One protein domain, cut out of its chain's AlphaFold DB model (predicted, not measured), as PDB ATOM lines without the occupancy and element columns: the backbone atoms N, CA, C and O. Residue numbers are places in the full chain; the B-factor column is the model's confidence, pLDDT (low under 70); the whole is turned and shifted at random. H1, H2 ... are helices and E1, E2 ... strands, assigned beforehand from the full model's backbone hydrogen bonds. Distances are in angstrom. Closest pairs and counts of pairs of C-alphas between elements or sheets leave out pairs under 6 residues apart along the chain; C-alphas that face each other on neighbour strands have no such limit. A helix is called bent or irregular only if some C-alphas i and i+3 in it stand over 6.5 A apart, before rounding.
ATOM      1  N   ARG A  68      44.724  35.690 -10.480       77.38
ATOM      2  CA  ARG A  68      44.142  35.137 -11.718       77.38
ATOM      3  C   ARG A  68      43.178  36.121 -12.362       77.38
ATOM      4  O   ARG A  68      42.491  36.855 -11.661       77.38
ATOM      5  N   GLN A  69      43.078  36.100 -13.688       81.31
ATOM      6  CA  GLN A  69      42.021  36.832 -14.386       81.31
ATOM      7  C   GLN A  69      40.648  36.382 -13.857       81.31
ATOM      8  O   GLN A  69      40.419  35.188 -13.685       81.31
ATOM      9  N   GLY A  70      39.748  37.325 -13.573       85.50
ATOM     10  CA  GLY A  70      38.450  37.051 -12.945       85.50
ATOM     11  C   GLY A  70      38.494  36.897 -11.422       85.50
ATOM     12  O   GLY A  70      37.440  36.769 -10.801       85.50
ATOM     13  N   GLN A  71      39.674  36.949 -10.793       88.94
ATOM     14  CA  GLN A  71      39.780  36.932  -9.337       88.94
ATOM     15  C   GLN A  71      39.280  38.240  -8.736       88.94
ATOM     16  O   GLN A  71      39.714  39.324  -9.134       88.94
ATOM     17  N   TRP A  72      38.398  38.117  -7.748       92.88
ATOM     18  CA  TRP A  72      37.946  39.244  -6.945       92.88
ATOM     19  C   TRP A  72      38.932  39.562  -5.830       92.88
ATOM     20  O   TRP A  72      39.357  38.689  -5.069       92.88
ATOM     21  N   LEU A  73      39.264  40.839  -5.744       93.06
ATOM     22  CA  LEU A  73      40.195  41.437  -4.808       93.06
ATOM     23  C   LEU A  73      39.530  42.626  -4.112       93.06
ATOM     24  O   LEU A  73      38.446  43.068  -4.499       93.06
ATOM     25  N   GLN A  74      40.194  43.151  -3.095       92.31
ATOM     26  CA  GLN A  74      39.883  44.437  -2.487       92.31
ATOM     27  C   GLN A  74      41.155  45.262  -2.319       92.31
ATOM     28  O   GLN A  74      42.250  44.708  -2.201       92.31
ATOM     29  N   LEU A  75      41.013  46.587  -2.298       90.19
ATOM     30  CA  LEU A  75      42.126  47.480  -1.982       90.19
ATOM     31  C   LEU A  75      42.552  47.304  -0.516       90.19
ATOM     32  O   LEU A  75      41.715  47.370   0.380       90.19
ATOM     33  N   LYS A  76      43.850  47.145  -0.254       84.19
ATOM     34  CA  LYS A  76      44.418  47.121   1.108       84.19
ATOM     35  C   LYS A  76      44.506  48.508   1.736       84.19
ATOM     36  O   LYS A  76      44.533  48.640   2.958       84.19
ATOM     37  N   SER A  77      44.614  49.545   0.910       79.00
ATOM     38  CA  SER A  77      44.809  50.924   1.351       79.00
ATOM     39  C   SER A  77      44.080  51.918   0.448       79.00
ATOM     40  O   SER A  77      43.660  51.585  -0.662       79.00
ATOM     41  N   ASP A  78      43.900  53.142   0.944       80.25
ATOM     42  CA  ASP A  78      43.289  54.224   0.179       80.25
ATOM     43  C   ASP A  78      44.192  54.656  -0.987       80.25
ATOM     44  O   ASP A  78      45.354  55.014  -0.792       80.25
ATOM     45  N   ILE A  79      43.631  54.740  -2.194       80.25
ATOM     46  CA  ILE A  79      44.328  55.249  -3.382       80.25
ATOM     47  C   ILE A  79      43.792  56.637  -3.706       80.25
ATOM     48  O   ILE A  79      42.610  56.817  -3.999       80.25
ATOM     49  N   SER A  80      44.668  57.639  -3.677       77.31
ATOM     50  CA  SER A  80      44.296  59.030  -3.948       77.31
ATOM     51  C   SER A  80      44.812  59.512  -5.290       77.31
ATOM     52  O   SER A  80      45.997  59.420  -5.600       77.31
ATOM     53  N   PHE A  81      43.908  60.081  -6.076       74.25
ATOM     54  CA  PHE A  81      44.194  60.604  -7.401       74.25
ATOM     55  C   PHE A  81      44.480  62.102  -7.326       74.25
ATOM     56  O   PHE A  81      43.975  62.817  -6.460       74.25
ATOM     57  N   ARG A  82      45.217  62.623  -8.314       69.94
ATOM     58  CA  ARG A  82      45.439  64.075  -8.469       69.94
ATOM     59  C   ARG A  82      44.138  64.868  -8.622       69.94
ATOM     60  O   ARG A  82      44.094  66.044  -8.285       69.94
ATOM     61  N   SER A  83      43.072  64.216  -9.082       71.44
ATOM     62  CA  SER A  83      41.718  64.774  -9.152       71.44
ATOM     63  C   SER A  83      41.043  64.945  -7.785       71.44
ATOM     64  O   SER A  83      39.879  65.323  -7.745       71.44
ATOM     65  N   LYS A  84      41.738  64.643  -6.676       68.31
ATOM     66  CA  LYS A  84      41.211  64.559  -5.301       68.31
ATOM     67  C   LYS A  84      40.212  63.425  -5.070       68.31
ATOM     68  O   LYS A  84      39.722  63.263  -3.959       68.31
ATOM     69  N   ARG A  85      39.938  62.609  -6.090       73.94
ATOM     70  CA  ARG A  85      39.186  61.365  -5.927       73.94
ATOM     71  C   ARG A  85      39.982  60.409  -5.040       73.94
ATOM     72  O   ARG A  85      41.187  60.259  -5.235       73.94
ATOM     73  N   VAL A  86      39.304  59.754  -4.104       73.06
ATOM     74  CA  VAL A  86      39.891  58.744  -3.216       73.06
ATOM     75  C   VAL A  86      39.120  57.443  -3.401       73.06
ATOM     76  O   VAL A  86      37.898  57.433  -3.275       73.06
ATOM     77  N   LEU A  87      39.825  56.364  -3.734       83.19
ATOM     78  CA  LEU A  87      39.310  55.001  -3.609       83.19
ATOM     79  C   LEU A  87      39.679  54.502  -2.225       83.19
ATOM     80  O   LEU A  87      40.792  54.757  -1.766       83.19
ATOM     81  N   ARG A  88      38.744  53.834  -1.561       80.94
ATOM     82  CA  ARG A  88      38.899  53.453  -0.159       80.94
ATOM     83  C   ARG A  88      39.420  52.027  -0.025       80.94
ATOM     84  O   ARG A  88      39.083  51.167  -0.841       80.94
ATOM     85  N   ALA A  89      40.192  51.772   1.026       81.94
ATOM     86  CA  ALA A  89      40.508  50.414   1.452       81.94
ATOM     87  C   ALA A  89      39.216  49.586   1.620       81.94
ATOM     88  O   ALA A  89      38.173  50.105   2.018       81.94
ATOM     89  N   GLY A  90      39.268  48.303   1.268       83.25
ATOM     90  CA  GLY A  90      38.114  47.404   1.226       83.25
ATOM     91  C   GLY A  90      37.259  47.518  -0.043       83.25
ATOM     92  O   GLY A  90      36.363  46.699  -0.237       83.25
ATOM     93  N   GLN A  91      37.513  48.486  -0.935       88.56
ATOM     94  CA  GLN A  91      36.751  48.599  -2.180       88.56
ATOM     95  C   GLN A  91      37.007  47.381  -3.087       88.56
ATOM     96  O   GLN A  91      38.168  47.123  -3.421       88.56
ATOM     97  N   PRO A  92      35.955  46.660  -3.522       92.31
ATOM     98  CA  PRO A  92      36.123  45.468  -4.335       92.31
ATOM     99  C   PRO A  92      36.555  45.812  -5.762       92.31
ATOM    100  O   PRO A  92      36.169  46.832  -6.343       92.31
ATOM    101  N   CYS A  93      37.346  44.929  -6.353       94.00
ATOM    102  CA  CYS A  93      37.762  44.994  -7.745       94.00
ATOM    103  C   CYS A  93      37.984  43.585  -8.299       94.00
ATOM    104  O   CYS A  93      38.107  42.618  -7.552       94.00
ATOM    105  N   VAL A  94      38.009  43.451  -9.619       94.19
ATOM    106  CA  VAL A  94      38.199  42.162 -10.294       94.19
ATOM    107  C   VAL A  94      39.348  42.253 -11.281       94.19
ATOM    108  O   VAL A  94      39.428  43.196 -12.066       94.19
ATOM    109  N   VAL A  95      40.254  41.278 -11.254       91.56
ATOM    110  CA  VAL A  95      41.418  41.250 -12.148       91.56
ATOM    111  C   VAL A  95      40.951  41.076 -13.593       91.56
ATOM    112  O   VAL A  95      40.388  40.046 -13.965       91.56
ATOM    113  N   ARG A  96      41.185  42.093 -14.421       88.38
ATOM    114  CA  ARG A  96      40.867  42.094 -15.857       88.38
ATOM    115  C   ARG A  96      42.010  41.554 -16.684       88.38
ATOM    116  O   ARG A  96      41.766  40.832 -17.646       88.38
ATOM    117  N   ASP A  97      43.221  41.951 -16.326       82.94
ATOM    118  CA  ASP A  97      44.440  41.610 -17.039       82.94
ATOM    119  C   ASP A  97      45.648  41.764 -16.107       82.94
ATOM    120  O   ASP A  97      45.585  42.477 -15.102       82.94
ATOM    121  N   VAL A  98      46.758  41.125 -16.451       70.44
ATOM    122  CA  VAL A  98      48.030  41.262 -15.736       70.44
ATOM    123  C   VAL A  98      49.078  41.721 -16.742       70.44
ATOM    124  O   VAL A  98      49.438  40.985 -17.656       70.44
ATOM    125  N   ARG A  99      49.557  42.965 -16.616       64.38
ATOM    126  CA  ARG A  99      50.481  43.539 -17.604       64.38
ATOM    127  C   ARG A  99      51.921  43.121 -17.300       64.38
ATOM    128  O   ARG A  99      52.491  43.507 -16.280       64.38
ATOM    129  N   CYS A 100      52.525  42.381 -18.228       44.47
ATOM    130  CA  CYS A 100      53.916  41.923 -18.154       44.47
ATOM    131  C   CYS A 100      54.920  43.096 -18.152       44.47
ATOM    132  O   CYS A 100      54.769  44.046 -18.921       44.47
ATOM    133  N   GLY A 101      55.960  43.013 -17.313       52.22
ATOM    134  CA  GLY A 101      57.122  43.919 -17.307       52.22
ATOM    135  C   GLY A 101      57.088  45.081 -16.303       52.22
ATOM    136  O   GLY A 101      58.113  45.723 -16.103       52.22
ATOM    137  N   SER A 102      55.948  45.341 -15.651       52.25
ATOM    138  CA  SER A 102      55.809  46.415 -14.642       52.25
ATOM    139  C   SER A 102      55.341  45.941 -13.264       52.25
ATOM    140  O   SER A 102      55.204  46.768 -12.373       52.25
ATOM    141  N   ALA A 103      55.090  44.636 -13.092       64.94
ATOM    142  CA  ALA A 103      54.480  44.065 -11.887       64.94
ATOM    143  C   ALA A 103      53.124  44.709 -11.514       64.94
ATOM    144  O   ALA A 103      52.813  44.806 -10.342       64.94
ATOM    145  N   MET A 104      52.304  45.138 -12.485       80.12
ATOM    146  CA  MET A 104      51.007  45.788 -12.226       80.12
ATOM    147  C   MET A 104      49.820  44.931 -12.690       80.12
ATOM    148  O   MET A 104      49.823  44.356 -13.784       80.12
ATOM    149  N   LEU A 105      48.760  44.915 -11.886       86.50
ATOM    150  CA  LEU A 105      47.461  44.327 -12.213       86.50
ATOM    151  C   LEU A 105      46.579  45.380 -12.881       86.50
ATOM    152  O   LEU A 105      46.501  46.508 -12.404       86.50
ATOM    153  N   VAL A 106      45.866  45.027 -13.949       90.12
ATOM    154  CA  VAL A 106      44.717  45.812 -14.415       90.12
ATOM    155  C   VAL A 106      43.486  45.217 -13.764       90.12
ATOM    156  O   VAL A 106      43.097  44.087 -14.056       90.12
ATOM    157  N   VAL A 107      42.864  45.980 -12.881       92.56
ATOM    158  CA  VAL A 107      41.633  45.595 -12.200       92.56
ATOM    159  C   VAL A 107      40.485  46.456 -12.704       92.56
ATOM    160  O   VAL A 107      40.662  47.646 -12.948       92.56
ATOM    161  N   ARG A 108      39.296  45.875 -12.842       94.06
ATOM    162  CA  ARG A 108      38.060  46.648 -12.958       94.06
ATOM    163  C   ARG A 108      37.572  46.923 -11.551       94.06
ATOM    164  O   ARG A 108      37.207  45.999 -10.825       94.06
ATOM    165  N   MET A 109      37.605  48.186 -11.156       93.31
ATOM    166  CA  MET A 109      37.046  48.624  -9.887       93.31
ATOM    167  C   MET A 109      35.538  48.413  -9.916       93.31
ATOM    168  O   MET A 109      34.874  48.796 -10.885       93.31
ATOM    169  N   ALA A 110      35.001  47.803  -8.861       90.81
ATOM    170  CA  ALA A 110      33.566  47.683  -8.703       90.81
ATOM    171  C   ALA A 110      32.935  49.067  -8.502       90.81
ATOM    172  O   ALA A 110      33.558  49.934  -7.869       90.81
ATOM    173  N   PRO A 111      31.702  49.270  -8.993       85.69
ATOM    174  CA  PRO A 111      30.950  50.465  -8.681       85.69
ATOM    175  C   PRO A 111      30.709  50.544  -7.172       85.69
ATOM    176  O   PRO A 111      30.403  49.530  -6.535       85.69
ATOM    177  N   VAL A 112      30.868  51.739  -6.609       80.88
ATOM    178  CA  VAL A 112      30.594  52.039  -5.197       80.88
ATOM    179  C   VAL A 112      29.933  53.409  -5.107       80.88
ATOM    180  O   VAL A 112      30.488  54.389  -5.602       80.88
ATOM    181  N   ALA A 113      28.772  53.500  -4.456       76.12
ATOM    182  CA  ALA A 113      27.990  54.741  -4.391       76.12
ATOM    183  C   ALA A 113      27.729  55.343  -5.793       76.12
ATOM    184  O   ALA A 113      27.149  54.675  -6.647       76.12
ATOM    185  N   ALA A 114      28.151  56.593  -6.033       72.00
ATOM    186  CA  ALA A 114      27.958  57.322  -7.293       72.00
ATOM    187  C   ALA A 114      29.021  57.010  -8.357       72.00
ATOM    188  O   ALA A 114      29.061  57.644  -9.410       72.00
ATOM    189  N   VAL A 115      29.939  56.097  -8.059       76.69
ATOM    190  CA  VAL A 115      31.094  55.819  -8.898       76.69
ATOM    191  C   VAL A 115      30.826  54.591  -9.753       76.69
ATOM    192  O   VAL A 115      30.703  53.492  -9.219       76.69
ATOM    193  N   ASP A 116      30.819  54.774 -11.073       82.62
ATOM    194  CA  ASP A 116      30.733  53.676 -12.039       82.62
ATOM    195  C   ASP A 116      31.978  52.786 -12.026       82.62
ATOM    196  O   ASP A 116      33.067  53.192 -11.606       82.62
ATOM    197  N   ALA A 117      31.827  51.567 -12.546       87.75
ATOM    198  CA  ALA A 117      32.943  50.661 -12.765       87.75
ATOM    199  C   ALA A 117      33.937  51.248 -13.780       87.75
ATOM    200  O   ALA A 117      33.549  51.765 -14.827       87.75
ATOM    201  N   PHE A 118      35.232  51.113 -13.509       91.19
ATOM    202  CA  PHE A 118      36.296  51.589 -14.393       91.19
ATOM    203  C   PHE A 118      37.555  50.744 -14.206       91.19
ATOM    204  O   PHE A 118      37.756  50.148 -13.147       91.19
ATOM    205  N   ASP A 119      38.408  50.702 -15.226       92.75
ATOM    206  CA  ASP A 119      39.669  49.967 -15.155       92.75
ATOM    207  C   ASP A 119      40.765  50.828 -14.502       92.75
ATOM    208  O   ASP A 119      40.901  52.023 -14.782       92.75
ATOM    209  N   LEU A 120      41.564  50.207 -13.637       91.75
ATOM    210  CA  LEU A 120      42.668  50.814 -12.902       91.75
ATOM    211  C   LEU A 120      43.879  49.879 -12.919       91.75
ATOM    212  O   LEU A 120      43.739  48.668 -12.776       91.75
ATOM    213  N   SER A 121      45.078  50.441 -13.064       90.31
ATOM    214  CA  SER A 121      46.314  49.701 -12.809       90.31
ATOM    215  C   SER A 121      46.708  49.835 -11.339       90.31
ATOM    216  O   SER A 121      46.878  50.956 -10.866       90.31
ATOM    217  N   VAL A 122      46.855  48.713 -10.637       87.50
ATOM    218  CA  VAL A 122      47.221  48.640  -9.210       87.50
ATOM    219  C   VAL A 122      48.403  47.704  -9.000       87.50
ATOM    220  O   VAL A 122      48.594  46.770  -9.785       87.50
ATOM    221  N   SER A 123      49.188  47.939  -7.950       85.44
ATOM    222  CA  SER A 123      50.250  47.012  -7.577       85.44
ATOM    223  C   SER A 123      49.667  45.771  -6.875       85.44
ATOM    224  O   SER A 123      48.722  45.904  -6.094       85.44
ATOM    225  N   PRO A 124      50.206  44.559  -7.101       83.62
ATOM    226  CA  PRO A 124      49.976  43.355  -6.303       83.62
ATOM    227  C   PRO A 124      50.018  43.568  -4.786       83.62
ATOM    228  O   PRO A 124      49.296  42.881  -4.058       83.62
ATOM    229  N   GLU A 125      50.854  44.493  -4.299       82.00
ATOM    230  CA  GLU A 125      50.943  44.803  -2.870       82.00
ATOM    231  C   GLU A 125      49.798  45.678  -2.349       82.00
ATOM    232  O   GLU A 125      49.518  45.612  -1.154       82.00
ATOM    233  N   ASP A 126      49.099  46.410  -3.225       86.25
ATOM    234  CA  ASP A 126      47.987  47.310  -2.884       86.25
ATOM    235  C   ASP A 126      46.640  46.588  -2.783       86.25
ATOM    236  O   ASP A 126      45.628  47.192  -2.417       86.25
ATOM    237  N   VAL A 127      46.605  45.298  -3.113       89.69
ATOM    238  CA  VAL A 127      45.390  44.483  -3.137       89.69
ATOM    239  C   VAL A 127      45.538  43.203  -2.326       89.69
ATOM    240  O   VAL A 127      46.637  42.681  -2.131       89.69
ATOM    241  N   GLU A 128      44.411  42.693  -1.845       88.81
ATOM    242  CA  GLU A 128      44.272  41.380  -1.209       88.81
ATOM    243  C   GLU A 128      43.027  40.659  -1.715       88.81
ATOM    244  O   GLU A 128      42.180  41.246  -2.386       88.81
ATOM    245  N   ALA A 129      42.913  39.370  -1.393       88.44
ATOM    246  CA  ALA A 129      41.715  38.600  -1.689       88.44
ATOM    247  C   ALA A 129      40.480  39.245  -1.041       88.44
ATOM    248  O   ALA A 129      40.495  39.594   0.139       88.44
ATOM    249  N   LEU A 130      39.400  39.373  -1.815       89.38
ATOM    250  CA  LEU A 130      38.132  39.875  -1.298       89.38
ATOM    251  C   LEU A 130      37.555  38.890  -0.269       89.38
ATOM    252  O   LEU A 130      37.402  37.699  -0.550       89.38
ATOM    253  N   VAL A 131      37.193  39.397   0.909       83.50
ATOM    254  CA  VAL A 131      36.541  38.615   1.972       83.50
ATOM    255  C   VAL A 131      35.016  38.696   1.829       83.50
ATOM    256  O   VAL A 131      34.476  39.640   1.257       83.50
ATOM    257  N   GLY A 132      34.294  37.696   2.343       80.06
ATOM    258  CA  GLY A 132      32.823  37.679   2.337       80.06
ATOM    259  C   GLY A 132      32.200  37.129   1.052       80.06
ATOM    260  O   GLY A 132      30.984  37.211   0.873       80.06
ATOM    261  N   LEU A 133      33.012  36.547   0.168       86.06
ATOM    262  CA  LEU A 133      32.529  35.761  -0.965       86.06
ATOM    263  C   LEU A 133      31.953  34.412  -0.489       86.06
ATOM    264  O   LEU A 133      32.435  33.857   0.503       86.06
ATOM    265  N   PRO A 134      30.951  33.844  -1.190       86.06
ATOM    266  CA  PRO A 134      30.455  32.500  -0.896       86.06
ATOM    267  C   PRO A 134      31.583  31.457  -0.913       86.06
ATOM    268  O   PRO A 134      32.443  31.492  -1.788       86.06
ATOM    269  N   ALA A 135      31.556  30.481   0.002       80.44
ATOM    270  CA  ALA A 135      32.619  29.469   0.122       80.44
ATOM    271  C   ALA A 135      32.855  28.649  -1.166       80.44
ATOM    272  O   ALA A 135      33.953  28.158  -1.404       80.44
ATOM    273  N   SER A 136      31.826  28.509  -2.002       78.75
ATOM    274  CA  SER A 136      31.859  27.810  -3.291       78.75
ATOM    275  C   SER A 136      32.087  28.739  -4.493       78.75
ATOM    276  O   SER A 136      31.863  28.335  -5.635       78.75
ATOM    277  N   PHE A 137      32.493  29.990  -4.263       84.44
ATOM    278  CA  PHE A 137      32.752  30.956  -5.326       84.44
ATOM    279  C   PHE A 137      33.958  30.554  -6.187       84.44
ATOM    280  O   PHE A 137      35.012  30.178  -5.674       84.44
ATOM    281  N   SER A 138      33.800  30.660  -7.509       77.31
ATOM    282  CA  SER A 138      34.851  30.388  -8.493       77.31
ATOM    283  C   SER A 138      35.332  31.690  -9.126       77.31
ATOM    284  O   SER A 138      34.534  32.463  -9.647       77.31
ATOM    285  N   ASN A 139      36.650  31.890  -9.148       73.38
ATOM    286  CA  ASN A 139      37.316  33.018  -9.809       73.38
ATOM    287  C   ASN A 139      37.474  32.788 -11.330       73.38
ATOM    288  O   ASN A 139      38.553  33.009 -11.877       73.38
ATOM    289  N   SER A 140      36.453  32.261 -12.012       68.88
ATOM    290  CA  SER A 140      36.513  31.965 -13.450       68.88
ATOM    291  C   SER A 140      36.221  33.210 -14.295       68.88
ATOM    292  O   SER A 140      35.270  33.945 -14.048       68.88
ATOM    293  N   CYS A 141      37.038  33.430 -15.331       64.44
ATOM    294  CA  CYS A 141      36.910  34.549 -16.273       64.44
ATOM    295  C   CYS A 141      36.269  34.129 -17.611       64.44
ATOM    296  O   CYS A 141      36.652  34.610 -18.681       64.44
ATOM    297  N   GLY A 142      35.311  33.199 -17.563       69.00
ATOM    298  CA  GLY A 142      34.538  32.802 -18.735       69.00
ATOM    299  C   GLY A 142      33.688  33.954 -19.280       69.00
ATOM    300  O   GLY A 142      33.365  34.910 -18.572       69.00
ATOM    301  N   ALA A 143      33.307  33.861 -20.556       81.00
ATOM    302  CA  ALA A 143      32.264  34.727 -21.092       81.00
ATOM    303  C   ALA A 143      30.958  34.417 -20.352       81.00
ATOM    304  O   ALA A 143      30.456  33.294 -20.428       81.00
ATOM    305  N   LEU A 144      30.421  35.396 -19.622       89.38
ATOM    306  CA  LEU A 144      29.145  35.214 -18.944       89.38
ATOM    307  C   LEU A 144      27.999  35.266 -19.972       89.38
ATOM    308  O   LEU A 144      28.118  35.945 -21.002       89.38
ATOM    309  N   PRO A 145      26.880  34.570 -19.704       91.00
ATOM    310  CA  PRO A 145      25.687  34.637 -20.542       91.00
ATOM    311  C   PRO A 145      25.236  36.081 -20.816       91.00
ATOM    312  O   PRO A 145      25.454  36.974 -19.998       91.00
ATOM    313  N   GLU A 146      24.611  36.319 -21.975       89.00
ATOM    314  CA  GLU A 146      24.071  37.635 -22.386       89.00
ATOM    315  C   GLU A 146      25.111  38.786 -22.386       89.00
ATOM    316  O   GLU A 146      24.782  39.978 -22.285       89.00
ATOM    317  N   GLY A 147      26.400  38.434 -22.483       90.62
ATOM    318  CA  GLY A 147      27.518  39.373 -22.545       90.62
ATOM    319  C   GLY A 147      27.755  40.151 -21.252       90.62
ATOM    320  O   GLY A 147      28.343  41.233 -21.299       90.62
ATOM    321  N   PHE A 148      27.236  39.683 -20.112       92.62
ATOM    322  CA  PHE A 148      27.528  40.311 -18.822       92.62
ATOM    323  C   PHE A 148      29.021  40.227 -18.500       92.62
ATOM    324  O   PHE A 148      29.729  39.315 -18.931       92.62
ATOM    325  N   ALA A 149      29.502  41.185 -17.719       91.44
ATOM    326  CA  ALA A 149      30.845  41.171 -17.176       91.44
ATOM    327  C   ALA A 149      30.810  41.337 -15.651       91.44
ATOM    328  O   ALA A 149      29.917  42.002 -15.118       91.44
ATOM    329  N   PRO A 150      31.800  40.785 -14.930       92.62
ATOM    330  CA  PRO A 150      32.027  41.142 -13.536       92.62
ATOM    331  C   PRO A 150      32.075  42.668 -13.348       92.62
ATOM    332  O   PRO A 150      32.650  43.380 -14.179       92.62
ATOM    333  N   ALA A 151      31.482  43.142 -12.251       92.81
ATOM    334  CA  ALA A 151      31.261  44.549 -11.911       92.81
ATOM    335  C   ALA A 151      30.203  45.308 -12.742       92.81
ATOM    336  O   ALA A 151      30.061  46.520 -12.570       92.81
ATOM    337  N   ASP A 152      29.433  44.636 -13.603       92.50
ATOM    338  CA  ASP A 152      28.259  45.257 -14.225       92.50
ATOM    339  C   ASP A 152      27.145  45.475 -13.183       92.50
ATOM    340  O   ASP A 152      26.802  44.562 -12.423       92.50
ATOM    341  N   ILE A 153      26.564  46.681 -13.172       92.31
ATOM    342  CA  ILE A 153      25.332  46.984 -12.431       92.31
ATOM    343  C   ILE A 153      24.157  46.377 -13.195       92.31
ATOM    344  O   ILE A 153      24.036  46.550 -14.411       92.31
ATOM    345  N   VAL A 154      23.286  45.679 -12.473       94.00
ATOM    346  CA  VAL A 154      22.101  45.025 -13.029       94.00
ATOM    347  C   VAL A 154      20.870  45.277 -12.170       94.00
ATOM    348  O   VAL A 154      20.974  45.571 -10.983       94.00
ATOM    349  N   PHE A 155      19.702  45.132 -12.783       92.62
ATOM    350  CA  PHE A 155      18.392  45.263 -12.153       92.62
ATOM    351  C   PHE A 155      17.591  43.990 -12.413       92.62
ATOM    352  O   PHE A 155      17.557  43.514 -13.552       92.62
ATOM    353  N   ALA A 156      16.961  43.426 -11.384       92.62
ATOM    354  CA  ALA A 156      16.133  42.229 -11.536       92.62
ATOM    355  C   ALA A 156      14.905  42.524 -12.416       92.62
ATOM    356  O   ALA A 156      14.198  43.487 -12.158       92.62
ATOM    357  N   THR A 157      14.618  41.724 -13.445       90.12
ATOM    358  CA  THR A 157      13.455  41.932 -14.344       90.12
ATOM    359  C   THR A 157      12.191  41.196 -13.899       90.12
ATOM    360  O   THR A 157      11.170  41.261 -14.580       90.12
ATOM    361  N   ALA A 158      12.256  40.492 -12.769       87.44
ATOM    362  CA  ALA A 158      11.146  39.822 -12.104       87.44
ATOM    363  C   ALA A 158      11.518  39.553 -10.638       87.44
ATOM    364  O   ALA A 158      12.696  39.620 -10.278       87.44
ATOM    365  N   ASP A 159      10.532  39.177  -9.825       89.56
ATOM    366  CA  ASP A 159      10.775  38.681  -8.473       89.56
ATOM    367  C   ASP A 159      11.582  37.376  -8.503       89.56
ATOM    368  O   ASP A 159      11.271  36.427  -9.230       89.56
ATOM    369  N   ILE A 160      12.624  37.317  -7.678       91.69
ATOM    370  CA  ILE A 160      13.517  36.170  -7.541       91.69
ATOM    371  C   ILE A 160      13.218  35.506  -6.201       91.69
ATOM    372  O   ILE A 160      13.600  35.990  -5.130       91.69
ATOM    373  N   ALA A 161      12.520  34.374  -6.266       91.38
ATOM    374  CA  ALA A 161      12.193  33.577  -5.096       91.38
ATOM    375  C   ALA A 161      13.350  32.652  -4.690       91.38
ATOM    376  O   ALA A 161      14.017  32.049  -5.532       91.38
ATOM    377  N   VAL A 162      13.542  32.487  -3.384       88.75
ATOM    378  CA  VAL A 162      14.456  31.506  -2.789       88.75
ATOM    379  C   VAL A 162      13.697  30.587  -1.845       88.75
ATOM    380  O   VAL A 162      12.719  30.988  -1.207       88.75
ATOM    381  N   GLN A 163      14.165  29.347  -1.726       88.88
ATOM    382  CA  GLN A 163      13.600  28.400  -0.776       88.88
ATOM    383  C   GLN A 163      14.011  28.793   0.649       88.88
ATOM    384  O   GLN A 163      15.194  28.764   0.989       88.88
ATOM    385  N   GLY A 164      13.037  29.167   1.475       80.25
ATOM    386  CA  GLY A 164      13.213  29.421   2.900       80.25
ATOM    387  C   GLY A 164      12.708  28.264   3.774       80.25
ATOM    388  O   GLY A 164      12.071  27.333   3.268       80.25
ATOM    389  N   PRO A 165      12.937  28.330   5.101       78.19
ATOM    390  CA  PRO A 165      12.468  27.319   6.056       78.19
ATOM    391  C   PRO A 165      10.945  27.129   6.043       78.19
ATOM    392  O   PRO A 165      10.452  26.030   6.275       78.19
ATOM    393  N   SER A 166      10.205  28.199   5.748       82.62
ATOM    394  CA  SER A 166       8.738  28.233   5.741       82.62
ATOM    395  C   SER A 166       8.132  28.155   4.335       82.62
ATOM    396  O   SER A 166       6.930  28.358   4.183       82.62
ATOM    397  N   GLY A 167       8.940  27.875   3.307       87.31
ATOM    398  CA  GLY A 167       8.517  27.864   1.904       87.31
ATOM    399  C   GLY A 167       9.244  28.901   1.040       87.31
ATOM    400  O   GLY A 167      10.213  29.517   1.492       87.31
ATOM    401  N   PRO A 168       8.829  29.069  -0.228       87.38
ATOM    402  CA  PRO A 168       9.423  30.051  -1.124       87.38
ATOM    403  C   PRO A 168       9.153  31.475  -0.625       87.38
ATOM    404  O   PRO A 168       8.037  31.816  -0.243       87.38
ATOM    405  N   THR A 169      10.187  32.310  -0.650       88.19
ATOM    406  CA  THR A 169      10.136  33.726  -0.257       88.19
ATOM    407  C   THR A 169      10.790  34.565  -1.345       88.19
ATOM    408  O   THR A 169      11.791  34.135  -1.917       88.19
ATOM    409  N   VAL A 170      10.238  35.738  -1.658       88.69
ATOM    410  CA  VAL A 170      10.870  36.673  -2.600       88.69
ATOM    411  C   VAL A 170      12.099  37.268  -1.917       88.69
ATOM    412  O   VAL A 170      11.977  38.003  -0.942       88.69
ATOM    413  N   ALA A 171      13.291  36.911  -2.395       90.06
ATOM    414  CA  ALA A 171      14.542  37.437  -1.854       90.06
ATOM    415  C   ALA A 171      14.878  38.801  -2.453       90.06
ATOM    416  O   ALA A 171      15.408  39.663  -1.759       90.06
ATOM    417  N   VAL A 172      14.587  38.971  -3.739       91.12
ATOM    418  CA  VAL A 172      14.885  40.162  -4.536       91.12
ATOM    419  C   VAL A 172      13.661  40.433  -5.391       91.12
ATOM    420  O   VAL A 172      13.167  39.510  -6.038       91.12
ATOM    421  N   GLY A 173      13.157  41.658  -5.370       86.81
ATOM    422  CA  GLY A 173      12.001  42.030  -6.175       86.81
ATOM    423  C   GLY A 173      12.378  42.641  -7.512       86.81
ATOM    424  O   GLY A 173      13.526  43.019  -7.757       86.81
ATOM    425  N   LEU A 174      11.370  42.769  -8.367       85.75
ATOM    426  CA  LEU A 174      11.458  43.503  -9.623       85.75
ATOM    427  C   LEU A 174      12.114  44.890  -9.438       85.75
ATOM    428  O   LEU A 174      11.690  45.713  -8.631       85.75
ATOM    429  N   GLY A 175      13.162  45.130 -10.226       84.81
ATOM    430  CA  GLY A 175      13.944  46.358 -10.315       84.81
ATOM    431  C   GLY A 175      14.889  46.641  -9.146       84.81
ATOM    432  O   GLY A 175      15.511  47.705  -9.145       84.81
ATOM    433  N   ASP A 176      15.054  45.711  -8.201       88.88
ATOM    434  CA  ASP A 176      16.122  45.789  -7.201       88.88
ATOM    435  C   ASP A 176      17.496  45.772  -7.900       88.88
ATOM    436  O   ASP A 176      17.751  44.965  -8.805       88.88
ATOM    437  N   VAL A 177      18.385  46.681  -7.484       90.62
ATOM    438  CA  VAL A 177      19.744  46.804  -8.019       90.62
ATOM    439  C   VAL A 177      20.689  45.769  -7.409       90.62
ATOM    440  O   VAL A 177      20.680  45.524  -6.198       90.62
ATOM    441  N   GLY A 178      21.557  45.210  -8.244       93.19
ATOM    442  CA  GLY A 178      22.652  44.336  -7.847       93.19
ATOM    443  C   GLY A 178      23.896  44.523  -8.713       93.19
ATOM    444  O   GLY A 178      23.919  45.319  -9.653       93.19
ATOM    445  N   MET A 179      24.945  43.770  -8.391       94.81
ATOM    446  CA  MET A 179      26.189  43.718  -9.156       94.81
ATOM    447  C   MET A 179      26.533  42.286  -9.549       94.81
ATOM    448  O   MET A 179      26.493  41.376  -8.720       94.81
ATOM    449  N   VAL A 180      26.941  42.098 -10.802       94.56
ATOM    450  CA  VAL A 180      27.450  40.817 -11.302       94.56
ATOM    451  C   VAL A 180      28.832  40.528 -10.712       94.56
ATOM    452  O   VAL A 180      29.768  41.311 -10.880       94.56
ATOM    453  N   PHE A 181      28.975  39.372 -10.064       93.31
ATOM    454  CA  PHE A 181      30.255  38.870  -9.563       93.31
ATOM    455  C   PHE A 181      30.923  37.907 -10.543       93.31
ATOM    456  O   PHE A 181      32.129  37.979 -10.751       93.31
ATOM    457  N   GLY A 182      30.173  37.021 -11.191       92.25
ATOM    458  CA  GLY A 182      30.783  36.059 -12.105       92.25
ATOM    459  C   GLY A 182      29.912  34.846 -12.355       92.25
ATOM    460  O   GLY A 182      28.685  34.941 -12.385       92.25
ATOM    461  N   GLU A 183      30.555  33.699 -12.542       90.88
ATOM    462  CA  GLU A 183      29.856  32.433 -12.720       90.88
ATOM    463  C   GLU A 183      29.190  31.969 -11.412       90.88
ATOM    464  O   GLU A 183      29.725  32.185 -10.319       90.88
ATOM    465  N   PRO A 184      28.030  31.304 -11.498       89.62
ATOM    466  CA  PRO A 184      27.364  30.745 -10.336       89.62
ATOM    467  C   PRO A 184      28.173  29.599  -9.720       89.62
ATOM    468  O   PRO A 184      29.003  28.947 -10.365       89.62
ATOM    469  N   THR A 185      27.906  29.343  -8.442       86.38
ATOM    470  CA  THR A 185      28.689  28.418  -7.613       86.38
ATOM    471  C   THR A 185      28.464  26.944  -7.953       86.38
ATOM    472  O   THR A 185      29.321  26.111  -7.656       86.38
ATOM    473  N   THR A 186      27.353  26.601  -8.616       88.00
ATOM    474  CA  THR A 186      27.000  25.216  -8.961       88.00
ATOM    475  C   THR A 186      27.065  24.955 -10.473       88.00
ATOM    476  O   THR A 186      26.712  25.827 -11.275       88.00
ATOM    477  N   PRO A 187      27.498  23.753 -10.907       87.75
ATOM    478  CA  PRO A 187      27.461  23.360 -12.318       87.75
ATOM    479  C   PRO A 187      26.059  23.431 -12.938       87.75
ATOM    480  O   PRO A 187      25.920  23.802 -14.102       87.75
ATOM    481  N   GLU A 188      25.021  23.109 -12.166       92.00
ATOM    482  CA  GLU A 188      23.627  23.123 -12.617       92.00
ATOM    483  C   GLU A 188      23.136  24.542 -12.917       92.00
ATOM    484  O   GLU A 188      22.379  24.747 -13.860       92.00
ATOM    485  N   ALA A 189      23.564  25.536 -12.136       90.06
ATOM    486  CA  ALA A 189      23.262  26.938 -12.404       90.06
ATOM    487  C   ALA A 189      24.002  27.433 -13.658       90.06
ATOM    488  O   ALA A 189      23.419  28.112 -14.506       90.06
ATOM    489  N   ARG A 190      25.268  27.021 -13.834       89.94
ATOM    490  CA  ARG A 190      26.052  27.342 -15.041       89.94
ATOM    491  C   ARG A 190      25.377  26.814 -16.307       89.94
ATOM    492  O   ARG A 190      25.247  27.555 -17.277       89.94
ATOM    493  N   SER A 191      24.899  25.567 -16.296       90.62
ATOM    494  CA  SER A 191      24.238  24.969 -17.466       90.62
ATOM    495  C   SER A 191      22.895  25.620 -17.812       90.62
ATOM    496  O   SER A 191      22.478  25.583 -18.967       90.62
ATOM    497  N   LYS A 192      22.242  26.267 -16.840       93.75
ATOM    498  CA  LYS A 192      21.017  27.057 -17.043       93.75
ATOM    499  C   LYS A 192      21.269  28.467 -17.588       93.75
ATOM    500  O   LYS A 192      20.304  29.164 -17.895       93.75
ATOM    501  N   GLY A 193      22.528  28.892 -17.714       93.44
ATOM    502  CA  GLY A 193      22.871  30.259 -18.111       93.44
ATOM    503  C   GLY A 193      22.616  31.284 -17.001       93.44
ATOM    504  O   GLY A 193      22.238  32.424 -17.279       93.44
ATOM    505  N   GLU A 194      22.773  30.876 -15.741       94.94
ATOM    506  CA  GLU A 194      22.721  31.788 -14.598       94.94
ATOM    507  C   GLU A 194      24.058  32.524 -14.412       94.94
ATOM    508  O   GLU A 194      25.119  32.048 -14.818       94.94
ATOM    509  N   VAL A 195      24.000  33.688 -13.771       94.88
ATOM    510  CA  VAL A 195      25.140  34.495 -13.323       94.88
ATOM    511  C   VAL A 195      25.029  34.737 -11.823       94.88
ATOM    512  O   VAL A 195      23.926  34.848 -11.287       94.88
ATOM    513  N   LEU A 196      26.160  34.820 -11.131       94.94
ATOM    514  CA  LEU A 196      26.176  35.172  -9.718       94.94
ATOM    515  C   LEU A 196      26.054  36.686  -9.561       94.94
ATOM    516  O   LEU A 196      26.918  37.435 -10.024       94.94
ATOM    517  N   VAL A 197      25.010  37.121  -8.868       95.19
ATOM    518  CA  VAL A 197      24.718  38.529  -8.592       95.19
ATOM    519  C   VAL A 197      24.663  38.746  -7.091       95.19
ATOM    520  O   VAL A 197      24.133  37.915  -6.352       95.19
ATOM    521  N   ARG A 198      25.193  39.879  -6.638       93.88
ATOM    522  CA  ARG A 198      25.022  40.356  -5.269       93.88
ATOM    523  C   ARG A 198      24.032  41.510  -5.233       93.88
ATOM    524  O   ARG A 198      24.219  42.485  -5.955       93.88
ATOM    525  N   PHE A 199      23.045  41.423  -4.355       92.38
ATOM    526  CA  PHE A 199      22.106  42.502  -4.045       92.38
ATOM    527  C   PHE A 199      22.421  43.064  -2.654       92.38
ATOM    528  O   PHE A 199      22.837  42.312  -1.769       92.38
ATOM    529  N   GLU A 200      22.249  44.375  -2.450       85.75
ATOM    530  CA  GLU A 200      22.619  45.044  -1.185       85.75
ATOM    531  C   GLU A 200      21.655  44.784  -0.028       85.75
ATOM    532  O   GLU A 200      22.050  44.945   1.132       85.75
ATOM    533  N   ALA A 201      20.426  44.377  -0.343       84.69
ATOM    534  CA  ALA A 201      19.382  44.071   0.618       84.69
ATOM    535  C   ALA A 201      18.436  43.000   0.066       84.69
ATOM    536  O   ALA A 201      17.934  43.105  -1.050       84.69
ATOM    537  N   ARG A 202      18.180  41.974   0.875       87.06
ATOM    538  CA  ARG A 202      17.060  41.047   0.705       87.06
ATOM    539  C   ARG A 202      15.757  41.703   1.126       87.06
ATOM    540  O   ARG A 202      15.720  42.350   2.168       87.06
ATOM    541  N   GLN A 203      14.671  41.439   0.411       85.69
ATOM    542  CA  GLN A 203      13.357  41.986   0.759       85.69
ATOM    543  C   GLN A 203      12.777  41.464   2.077       85.69
ATOM    544  O   GLN A 203      11.929  42.118   2.668       85.69
ATOM    545  N   ASP A 204      13.188  40.298   2.560       80.00
ATOM    546  CA  ASP A 204      12.684  39.732   3.814       80.00
ATOM    547  C   ASP A 204      13.612  40.008   5.007       80.00
ATOM    548  O   ASP A 204      13.147  40.117   6.138       80.00
ATOM    549  N   GLN A 205      14.917  40.149   4.760       79.25
ATOM    550  CA  GLN A 205      15.939  40.252   5.810       79.25
ATOM    551  C   GLN A 205      16.648  41.609   5.868       79.25
ATOM    552  O   GLN A 205      17.318  41.893   6.856       79.25
ATOM    553  N   GLY A 206      16.582  42.418   4.809       80.81
ATOM    554  CA  GLY A 206      17.324  43.677   4.689       80.81
ATOM    555  C   GLY A 206      18.844  43.526   4.526       80.81
ATOM    556  O   GLY A 206      19.544  44.521   4.380       80.81
ATOM    557  N   ASN A 207      19.375  42.299   4.524       82.94
ATOM    558  CA  ASN A 207      20.812  42.026   4.444       82.94
ATOM    559  C   ASN A 207      21.267  41.737   3.008       82.94
ATOM    560  O   ASN A 207      20.474  41.202   2.228       82.94
ATOM    561  N   PRO A 208      22.539  42.002   2.657       87.81
ATOM    562  CA  PRO A 208      23.067  41.637   1.350       87.81
ATOM    563  C   PRO A 208      22.949  40.140   1.058       87.81
ATOM    564  O   PRO A 208      23.099  39.308   1.954       87.81
ATOM    565  N   VAL A 209      22.746  39.784  -0.210       90.94
ATOM    566  CA  VAL A 209      22.620  38.386  -0.642       90.94
ATOM    567  C   VAL A 209      23.332  38.138  -1.961       90.94
ATOM    568  O   VAL A 209      23.273  38.960  -2.870       90.94
ATOM    569  N   PHE A 210      23.973  36.975  -2.070       93.56
ATOM    570  CA  PHE A 210      24.461  36.430  -3.333       93.56
ATOM    571  C   PHE A 210      23.469  35.403  -3.866       93.56
ATOM    572  O   PHE A 210      23.133  34.454  -3.157       93.56
ATOM    573  N   LEU A 211      23.029  35.572  -5.111       94.56
ATOM    574  CA  LEU A 211      22.106  34.667  -5.788       94.56
ATOM    575  C   LEU A 211      22.625  34.320  -7.180       94.56
ATOM    576  O   LEU A 211      23.148  35.179  -7.889       94.56
ATOM    577  N   SER A 212      22.440  33.064  -7.580       94.88
ATOM    578  CA  SER A 212      22.538  32.673  -8.985       94.88
ATOM    579  C   SER A 212      21.229  33.054  -9.673       94.88
ATOM    580  O   SER A 212      20.156  32.629  -9.246       94.88
ATOM    581  N   VAL A 213      21.308  33.904 -10.694       95.62
ATOM    582  CA  VAL A 213      20.144  34.481 -11.376       95.62
ATOM    583  C   VAL A 213      20.263  34.227 -12.869       95.62
ATOM    584  O   VAL A 213      21.326  34.429 -13.448       95.62
ATOM    585  N   LEU A 214      19.175  33.802 -13.515       96.06
ATOM    586  CA  LEU A 214      19.141  33.653 -14.971       96.06
ATOM    587  C   LEU A 214      19.494  34.986 -15.634       96.06
ATOM    588  O   LEU A 214      18.884  36.005 -15.324       96.06
ATOM    589  N   ALA A 215      20.426  34.989 -16.585       94.81
ATOM    590  CA  ALA A 215      20.872  36.232 -17.219       94.81
ATOM    591  C   ALA A 215      19.731  37.003 -17.913       94.81
ATOM    592  O   ALA A 215      19.675  38.226 -17.847       94.81
ATOM    593  N   LYS A 216      18.749  36.294 -18.487       93.62
ATOM    594  CA  LYS A 216      17.525  36.895 -19.057       93.62
ATOM    595  C   LYS A 216      16.606  37.562 -18.022       93.62
ATOM    596  O   LYS A 216      15.709  38.314 -18.393       93.62
ATOM    597  N   SER A 217      16.800  37.255 -16.740       94.38
ATOM    598  CA  SER A 217      16.080  37.855 -15.615       94.38
ATOM    599  C   SER A 217      16.769  39.126 -15.094       94.38
ATOM    600  O   SER A 217      16.446  39.602 -14.008       94.38
ATOM    601  N   LEU A 218      17.736  39.667 -15.843       95.56
ATOM    602  CA  LEU A 218      18.508  40.850 -15.485       95.56
ATOM    603  C   LEU A 218      18.476  41.885 -16.612       95.56
ATOM    604  O   LEU A 218      18.527  41.554 -17.796       95.56
ATOM    605  N   SER A 219      18.453  43.155 -16.229       93.19
ATOM    606  CA  SER A 219      18.560  44.308 -17.121       93.19
ATOM    607  C   SER A 219      19.781  45.146 -16.750       93.19
ATOM    608  O   SER A 219      20.071  45.325 -15.572       93.19
ATOM    609  N   ARG A 220      20.480  45.710 -17.743       90.62
ATOM    610  CA  ARG A 220      21.510  46.751 -17.517       90.62
ATOM    611  C   ARG A 220      20.904  48.142 -17.332       90.62
ATOM    612  O   ARG A 220      21.577  49.063 -16.889       90.62
ATOM    613  N   SER A 221      19.645  48.304 -17.730       86.50
ATOM    614  CA  SER A 221      18.903  49.550 -17.578       86.50
ATOM    615  C   SER A 221      18.040  49.490 -16.320       86.50
ATOM    616  O   SER A 221      17.399  48.455 -16.097       86.50
ATOM    617  N   PRO A 222      17.990  50.574 -15.530       83.56
ATOM    618  CA  PRO A 222      17.071  50.690 -14.409       83.56
ATOM    619  C   PRO A 222      15.629  50.375 -14.824       83.56
ATOM    620  O   PRO A 222      15.194  50.748 -15.915       83.56
ATOM    621  N   LEU A 223      14.895  49.686 -13.951       82.38
ATOM    622  CA  LEU A 223      13.489  49.334 -14.155       82.38
ATOM    623  C   LEU A 223      12.603  50.116 -13.191       82.38
ATOM    624  O   LEU A 223      13.063  50.568 -12.141       82.38
ATOM    625  N   ASP A 288      17.204  61.153 -10.524       63.31
ATOM    626  CA  ASP A 288      17.239  62.295  -9.603       63.31
ATOM    627  C   ASP A 288      18.585  63.042  -9.766       63.31
ATOM    628  O   ASP A 288      19.629  62.521  -9.356       63.31
ATOM    629  N   PRO A 289      18.624  64.230 -10.410       56.91
ATOM    630  CA  PRO A 289      19.823  65.055 -10.404       56.91
ATOM    631  C   PRO A 289      19.952  65.711  -9.020       56.91
ATOM    632  O   PRO A 289      19.164  65.447  -8.115       56.91
ATOM    633  N   LYS A 290      20.924  66.610  -8.836       58.19
ATOM    634  CA  LYS A 290      20.929  67.498  -7.664       58.19
ATOM    635  C   LYS A 290      19.609  68.288  -7.641       58.19
ATOM    636  O   LYS A 290      19.439  69.213  -8.430       58.19
ATOM    637  N   VAL A 291      18.681  67.863  -6.790       69.38
ATOM    638  CA  VAL A 291      17.350  68.451  -6.615       69.38
ATOM    639  C   VAL A 291      17.405  69.637  -5.656       69.38
ATOM    640  O   VAL A 291      18.351  69.788  -4.876       69.38
ATOM    641  N   THR A 292      16.397  70.502  -5.721       79.62
ATOM    642  CA  THR A 292      16.197  71.546  -4.709       79.62
ATOM    643  C   THR A 292      15.875  70.925  -3.344       79.62
ATOM    644  O   THR A 292      15.442  69.775  -3.255       79.62
ATOM    645  N   SER A 293      16.070  71.674  -2.254       79.94
ATOM    646  CA  SER A 293      15.756  71.187  -0.902       79.94
ATOM    647  C   SER A 293      14.281  70.807  -0.732       79.94
ATOM    648  O   SER A 293      13.985  69.824  -0.056       79.94
ATOM    649  N   ASP A 294      13.368  71.528  -1.387       82.50
ATOM    650  CA  ASP A 294      11.926  71.256  -1.321       82.50
ATOM    651  C   ASP A 294      11.557  69.959  -2.054       82.50
ATOM    652  O   ASP A 294      10.781  69.149  -1.548       82.50
ATOM    653  N   GLU A 295      12.152  69.721  -3.227       81.38
ATOM    654  CA  GLU A 295      11.981  68.470  -3.975       81.38
ATOM    655  C   GLU A 295      12.556  67.269  -3.215       81.38
ATOM    656  O   GLU A 295      11.958  66.192  -3.234       81.38
ATOM    657  N   LEU A 296      13.684  67.450  -2.519       84.06
ATOM    658  CA  LEU A 296      14.253  66.420  -1.653       84.06
ATOM    659  C   LEU A 296      13.324  66.106  -0.475       84.06
ATOM    660  O   LEU A 296      13.061  64.941  -0.204       84.06
ATOM    661  N   GLU A 297      12.794  67.112   0.218       87.25
ATOM    662  CA  GLU A 297      11.884  66.872   1.342       87.25
ATOM    663  C   GLU A 297      10.581  66.200   0.886       87.25
ATOM    664  O   GLU A 297      10.122  65.250   1.525       87.25
ATOM    665  N   ALA A 298      10.012  66.623  -0.249       84.50
ATOM    666  CA  ALA A 298       8.872  65.939  -0.858       84.50
ATOM    667  C   ALA A 298       9.207  64.464  -1.126       84.50
ATOM    668  O   ALA A 298       8.473  63.573  -0.700       84.50
ATOM    669  N   ARG A 299      10.377  64.205  -1.721       85.81
ATOM    670  CA  ARG A 299      10.875  62.858  -1.993       85.81
ATOM    671  C   ARG A 299      11.012  62.000  -0.731       85.81
ATOM    672  O   ARG A 299      10.636  60.829  -0.726       85.81
ATOM    673  N   LEU A 300      11.540  62.553   0.353       90.44
ATOM    674  CA  LEU A 300      11.680  61.818   1.609       90.44
ATOM    675  C   LEU A 300      10.307  61.476   2.208       90.44
ATOM    676  O   LEU A 300      10.124  60.375   2.726       90.44
ATOM    677  N   ARG A 301       9.313  62.367   2.096       90.31
ATOM    678  CA  ARG A 301       7.947  62.116   2.602       90.31
ATOM    679  C   ARG A 301       7.242  60.987   1.869       90.31
ATOM    680  O   ARG A 301       6.534  60.198   2.497       90.31
ATOM    681  N   GLU A 302       7.459  60.883   0.563       87.88
ATOM    682  CA  GLU A 302       6.975  59.761  -0.246       87.88
ATOM    683  C   GLU A 302       7.530  58.429   0.275       87.88
ATOM    684  O   GLU A 302       6.778  57.484   0.519       87.88
ATOM    685  N   LEU A 303       8.846  58.365   0.506       91.50
ATOM    686  CA  LEU A 303       9.509  57.164   1.015       91.50
ATOM    687  C   LEU A 303       9.054  56.808   2.437       91.50
ATOM    688  O   LEU A 303       8.846  55.632   2.725       91.50
ATOM    689  N   GLU A 304       8.852  57.795   3.314       93.12
ATOM    690  CA  GLU A 304       8.353  57.561   4.679       93.12
ATOM    691  C   GLU A 304       6.905  57.048   4.676       93.12
ATOM    692  O   GLU A 304       6.549  56.169   5.466       93.12
ATOM    693  N   THR A 305       6.078  57.538   3.748       90.50
ATOM    694  CA  THR A 305       4.706  57.043   3.554       90.50
ATOM    695  C   THR A 305       4.719  55.567   3.150       90.50
ATOM    696  O   THR A 305       4.018  54.754   3.754       90.50
ATOM    697  N   LEU A 306       5.568  55.195   2.187       89.75
ATOM    698  CA  LEU A 306       5.721  53.802   1.755       89.75
ATOM    699  C   LEU A 306       6.277  52.898   2.858       89.75
ATOM    700  O   LEU A 306       5.766  51.796   3.054       89.75
ATOM    701  N   ALA A 307       7.280  53.366   3.603       91.88
ATOM    702  CA  ALA A 307       7.829  52.637   4.741       91.88
ATOM    703  C   ALA A 307       6.735  52.321   5.773       91.88
ATOM    704  O   ALA A 307       6.554  51.166   6.148       91.88
ATOM    705  N   THR A 308       5.926  53.321   6.130       90.62
ATOM    706  CA  THR A 308       4.818  53.166   7.086       90.62
ATOM    707  C   THR A 308       3.782  52.140   6.612       90.62
ATOM    708  O   THR A 308       3.287  51.343   7.411       90.62
ATOM    709  N   LEU A 309       3.466  52.115   5.311       88.69
ATOM    710  CA  LEU A 309       2.570  51.108   4.730       88.69
ATOM    711  C   LEU A 309       3.148  49.690   4.837       88.69
ATOM    712  O   LEU A 309       2.412  48.744   5.125       88.69
ATOM    713  N   PHE A 310       4.454  49.525   4.625       88.50
ATOM    714  CA  PHE A 310       5.109  48.227   4.780       88.50
ATOM    715  C   PHE A 310       5.178  47.774   6.232       88.50
ATOM    716  O   PHE A 310       4.937  46.594   6.489       88.50
ATOM    717  N   ASP A 311       5.415  48.675   7.179       85.50
ATOM    718  CA  ASP A 311       5.425  48.319   8.600       85.50
ATOM    719  C   ASP A 311       4.040  47.895   9.082       85.50
ATOM    720  O   ASP A 311       3.906  46.879   9.763       85.50
ATOM    721  N   ALA A 312       2.985  48.603   8.656       86.75
ATOM    722  CA  ALA A 312       1.603  48.219   8.942       86.75
ATOM    723  C   ALA A 312       1.262  46.815   8.400       86.75
ATOM    724  O   ALA A 312       0.402  46.126   8.949       86.75
ATOM    725  N   ALA A 313       1.961  46.373   7.350       86.00
ATOM    726  CA  ALA A 313       1.859  45.034   6.778       86.00
ATOM    727  C   ALA A 313       2.881  44.026   7.349       86.00
ATOM    728  O   ALA A 313       2.938  42.890   6.875       86.00
ATOM    729  N   GLY A 314       3.715  44.415   8.322       85.75
ATOM    730  CA  GLY A 314       4.780  43.582   8.894       85.75
ATOM    731  C   GLY A 314       5.935  43.272   7.930       85.75
ATOM    732  O   GLY A 314       6.685  42.321   8.147       85.75
ATOM    733  N   LYS A 315       6.087  44.044   6.848       87.00
ATOM    734  CA  LYS A 315       7.076  43.843   5.775       87.00
ATOM    735  C   LYS A 315       8.360  44.665   6.006       87.00
ATOM    736  O   LYS A 315       8.846  45.321   5.089       87.00
ATOM    737  N   HIS A 316       8.953  44.617   7.203       87.62
ATOM    738  CA  HIS A 316      10.101  45.473   7.566       87.62
ATOM    739  C   HIS A 316      11.349  45.284   6.682       87.62
ATOM    740  O   HIS A 316      12.006  46.257   6.313       87.62
ATOM    741  N   GLY A 317      11.662  44.049   6.266       85.06
ATOM    742  CA  GLY A 317      12.764  43.800   5.326       85.06
ATOM    743  C   GLY A 317      12.573  44.527   3.987       85.06
ATOM    744  O   GLY A 317      13.545  44.955   3.360       85.06
ATOM    745  N   ARG A 318      11.315  44.737   3.579       86.69
ATOM    746  CA  ARG A 318      10.967  45.435   2.343       86.69
ATOM    747  C   ARG A 318      11.178  46.932   2.493       86.69
ATOM    748  O   ARG A 318      11.673  47.547   1.555       86.69
ATOM    749  N   THR A 319      10.879  47.489   3.669       90.12
ATOM    750  CA  THR A 319      11.265  48.856   4.035       90.12
ATOM    751  C   THR A 319      12.771  49.032   3.861       90.12
ATOM    752  O   THR A 319      13.193  49.923   3.132       90.12
ATOM    753  N   VAL A 320      13.592  48.142   4.433       88.19
ATOM    754  CA  VAL A 320      15.059  48.223   4.299       88.19
ATOM    755  C   VAL A 320      15.497  48.160   2.838       88.19
ATOM    756  O   VAL A 320      16.240  49.036   2.401       88.19
ATOM    757  N   SER A 321      15.012  47.173   2.072       87.44
ATOM    758  CA  SER A 321      15.368  47.054   0.653       87.44
ATOM    759  C   SER A 321      14.987  48.313  -0.125       87.44
ATOM    760  O   SER A 321      15.838  48.922  -0.764       87.44
ATOM    761  N   MET A 322      13.745  48.788   0.006       90.38
ATOM    762  CA  MET A 322      13.284  50.006  -0.663       90.38
ATOM    763  C   MET A 322      14.161  51.218  -0.321       90.38
ATOM    764  O   MET A 322      14.494  51.996  -1.217       90.38
ATOM    765  N   LEU A 323      14.548  51.393   0.944       89.69
ATOM    766  CA  LEU A 323      15.396  52.513   1.354       89.69
ATOM    767  C   LEU A 323      16.816  52.395   0.799       89.69
ATOM    768  O   LEU A 323      17.320  53.380   0.263       89.69
ATOM    769  N   GLU A 324      17.420  51.205   0.813       85.50
ATOM    770  CA  GLU A 324      18.716  50.960   0.161       85.50
ATOM    771  C   GLU A 324      18.666  51.229  -1.349       85.50
ATOM    772  O   GLU A 324      19.642  51.678  -1.933       85.50
ATOM    773  N   GLN A 325      17.528  51.021  -2.009       83.56
ATOM    774  CA  GLN A 325      17.401  51.278  -3.447       83.56
ATOM    775  C   GLN A 325      17.220  52.763  -3.795       83.56
ATOM    776  O   GLN A 325      17.442  53.159  -4.945       83.56
ATOM    777  N   ASN A 326      16.753  53.589  -2.853       86.25
ATOM    778  CA  ASN A 326      16.229  54.924  -3.164       86.25
ATOM    779  C   ASN A 326      16.917  56.069  -2.411       86.25
ATOM    780  O   ASN A 326      17.038  57.157  -2.973       86.25
ATOM    781  N   LEU A 327      17.380  55.852  -1.179       86.38
ATOM    782  CA  LEU A 327      17.886  56.935  -0.333       86.38
ATOM    783  C   LEU A 327      19.232  57.487  -0.828       86.38
ATOM    784  O   LEU A 327      19.442  58.697  -0.820       86.38
ATOM    785  N   TRP A 328      20.114  56.619  -1.337       82.94
ATOM    786  CA  TRP A 328      21.401  57.029  -1.914       82.94
ATOM    787  C   TRP A 328      21.222  57.970  -3.104       82.94
ATOM    788  O   TRP A 328      21.866  59.015  -3.169       82.94
ATOM    789  N   ALA A 329      20.312  57.630  -4.017       79.94
ATOM    790  CA  ALA A 329      20.024  58.446  -5.190       79.94
ATOM    791  C   ALA A 329      19.431  59.806  -4.798       79.94
ATOM    792  O   ALA A 329      19.855  60.822  -5.340       79.94
ATOM    793  N   ALA A 330      18.536  59.836  -3.801       79.69
ATOM    794  CA  ALA A 330      17.958  61.079  -3.283       79.69
ATOM    795  C   ALA A 330      19.028  62.050  -2.745       79.69
ATOM    796  O   ALA A 330      18.871  63.262  -2.842       79.69
ATOM    797  N   LEU A 331      20.147  61.524  -2.239       77.94
ATOM    798  CA  LEU A 331      21.295  62.303  -1.766       77.94
ATOM    799  C   LEU A 331      22.373  62.539  -2.839       77.94
ATOM    800  O   LEU A 331      23.457  63.029  -2.535       77.94
ATOM    801  N   GLY A 332      22.111  62.187  -4.101       76.38
ATOM    802  CA  GLY A 332      23.073  62.338  -5.196       76.38
ATOM    803  C   GLY A 332      24.237  61.339  -5.155       76.38
ATOM    804  O   GLY A 332      25.245  61.542  -5.830       76.38
ATOM    805  N   MET A 333      24.107  60.249  -4.392       76.00
ATOM    806  CA  MET A 333      25.131  59.213  -4.206       76.00
ATOM    807  C   MET A 333      24.946  57.985  -5.116       76.00
ATOM    808  O   MET A 333      25.492  56.919  -4.841       76.00
ATOM    809  N   GLY A 334      24.194  58.111  -6.212       79.06
ATOM    810  CA  GLY A 334      23.998  57.033  -7.185       79.06
ATOM    811  C   GLY A 334      23.190  55.852  -6.638       79.06
ATOM    812  O   GLY A 334      22.189  56.043  -5.953       79.06
ATOM    813  N   THR A 335      23.587  54.622  -6.979       77.38
ATOM    814  CA  THR A 335      22.817  53.402  -6.654       77.38
ATOM    815  C   THR A 335      23.122  52.822  -5.274       77.38
ATOM    816  O   THR A 335      22.421  51.913  -4.844       77.38
ATOM    817  N   GLY A 336      24.174  53.292  -4.594       77.25
ATOM    818  CA  GLY A 336      24.574  52.781  -3.275       77.25
ATOM    819  C   GLY A 336      25.162  51.362  -3.267       77.25
ATOM    820  O   GLY A 336      25.520  50.848  -2.205       77.25
ATOM    821  N   VAL A 337      25.311  50.727  -4.435       85.12
ATOM    822  CA  VAL A 337      25.839  49.360  -4.562       85.12
ATOM    823  C   VAL A 337      27.250  49.267  -3.978       85.12
ATOM    824  O   VAL A 337      28.042  50.202  -4.069       85.12
ATOM    825  N   ASN A 338      27.555  48.132  -3.352       81.62
ATOM    826  CA  ASN A 338      28.799  47.758  -2.680       81.62
ATOM    827  C   ASN A 338      29.249  48.625  -1.504       81.62
ATOM    828  O   ASN A 338      30.329  48.375  -0.961       81.62
ATOM    829  N   LEU A 339      28.442  49.573  -1.024       75.00
ATOM    830  CA  LEU A 339      28.800  50.358   0.160       75.00
ATOM    831  C   LEU A 339      29.044  49.488   1.403       75.00
ATOM    832  O   LEU A 339      29.870  49.836   2.244       75.00
ATOM    833  N   SER A 340      28.413  48.311   1.510       72.69
ATOM    834  CA  SER A 340      28.725  47.368   2.599       72.69
ATOM    835  C   SER A 340      30.116  46.746   2.541       72.69
ATOM    836  O   SER A 340      30.587  46.279   3.570       72.69
ATOM    837  N   PHE A 341      30.790  46.700   1.390       74.81
ATOM    838  CA  PHE A 341      32.167  46.189   1.360       74.81
ATOM    839  C   PHE A 341      33.126  47.132   2.077       74.81
ATOM    840  O   PHE A 341      34.011  46.677   2.793       74.81
ATOM    841  N   LEU A 342      32.849  48.435   2.014       65.94
ATOM    842  CA  LEU A 342      33.498  49.420   2.874       65.94
ATOM    843  C   LEU A 342      33.049  49.291   4.346       65.94
ATOM    844  O   LEU A 342      33.728  49.779   5.241       65.94
ATOM    845  N   ALA A 343      31.926  48.607   4.608       54.03
ATOM    846  CA  ALA A 343      31.337  48.395   5.937       54.03
ATOM    847  C   ALA A 343      31.781  47.153   6.676       54.03
ATOM    848  O   ALA A 343      31.649  47.110   7.893       54.03
ATOM    849  N   HIS A 344      32.331  46.144   6.011       45.31
ATOM    850  CA  HIS A 344      32.763  44.939   6.719       45.31
ATOM    851  C   HIS A 344      33.905  45.198   7.726       45.31
ATOM    852  O   HIS A 344      34.195  44.326   8.539       45.31
ATOM    853  N   GLN A 345      34.487  46.406   7.738       43.91
ATOM    854  CA  GLN A 345      35.463  46.855   8.733       43.91
ATOM    855  C   GLN A 345      34.882  47.742   9.859       43.91
ATOM    856  O   GLN A 345      35.575  47.980  10.845       43.91
TER     857      GLN A 345
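AT A GLANCE: This is residues 68 to 223 and 288 to 345 of the 731 residues of the protein "Hypothetical protein" of Symbiodinium sp. CCMP2456 (UniProt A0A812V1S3). Two strongly twisted antiparallel sheets follow each other along the longest axis, one of five strands at one end and one of four in the middle; beyond the second lie a strand hairpin, E7 and E8, and a helical hairpin, H2 and H3. Short H1 is over E10 of the second sheet, and short H4 grazes the first. The printed part has 214 residues with eleven named strands and four named helices, in the order E1 to E9, H1, E10, E11, H2, H3, H4; the sheets run E4 E3 E2 E1 E5 and E6 E9 E10 E11. The class is mixed, helices and strands, with under half of the residues in named elements. The whole is compact, with a radius of gyration of the C-alphas of 18.1 A and spans of 61 by 46 by 30 A.

HOW THE PARTS SIT: E1, residues 72 to 75, E2, 92 to 99, E3, 104 to 109, and E4, 118 to 122, form a meander, each strand the antiparallel neighbour of the one before. N 73 and O 93 are 2.8 A apart across E1 and E2, N 96 and O 106 2.8 A across E2 and E3, and N 107 and O 120 2.8 A across E3 and E4. E2 bends by 62 degrees at residue 96. E5, residues 127 to 129, is an edge strand beside E1, with N 74 and O 128 2.8 A apart. In the second sheet, E6, residues 153 to 156, pairs with E9, 177 to 182, through N 154 and O 178, 2.9 A. E10, residues 194 to 199, is the neighbour of E9, with N 179 and O 198 2.8 A apart, and forms a hairpin with E11, 209 to 214, with N 195 and O 213 2.8 A apart. E1 and E9 are apart, but only just, with their closest C-alphas 8.1 A apart. E7, residues 160 to 164, and E8, 167 to 172, form a hairpin, with N 162 and O 169 2.8 A apart. H1, residues 187 to 191, is over E10 at a height over the sheet of 8.5 A, on a local plane fitted to just 6 C-alphas. H2, residues 293 to 312, and H3, 316 to 330, touch as a helical hairpin, the closest C-alphas being those of Ala 307 and Thr 319, 5.2 A; they run opposite ways at a shallow tilt of 10 degrees. H3 only grazes the second sheet, with residues 321 to 325, and is near E8. H4, residues 339 to 343, only just on the first sheet with 5 pairs of C-alphas within 10 A, only grazes it. Every O i to N i+4 pair is within hydrogen-bond range in H1, H2 and H4, and 9 of 11 are in H3.

IN THESE COORDINATES: E1 begins at C-alpha 72, (37.946, 39.244, -6.945). E2 is 19.6 A long, E9 15.9 A and E11 15.5 A. H2 begins at C-alpha 293, (15.756, 71.187, -0.902), and is 28.7 A long; H3, 20.6 A, is irregular, with C-alphas 325 and 328 7.2 A apart. H4 ends at C-alpha 343, (31.337, 48.395, 5.937).

THE WHOLE: The C-alphas of Gly 101 and Ala 312, the two farthest apart, are 61.6 A apart. Residues 224 to 287 are not printed, and C-alphas 223 and 288 are 14.2 A apart across this cut. The links from E1 to E2, 16 residues, and from E5 to E6, 23 residues, are long. The mean pLDDT of the printed part is 84.5, with residues 82, 84, 99 to 103, 140 to 142, 288 to 291 and 342 to 345 under 70.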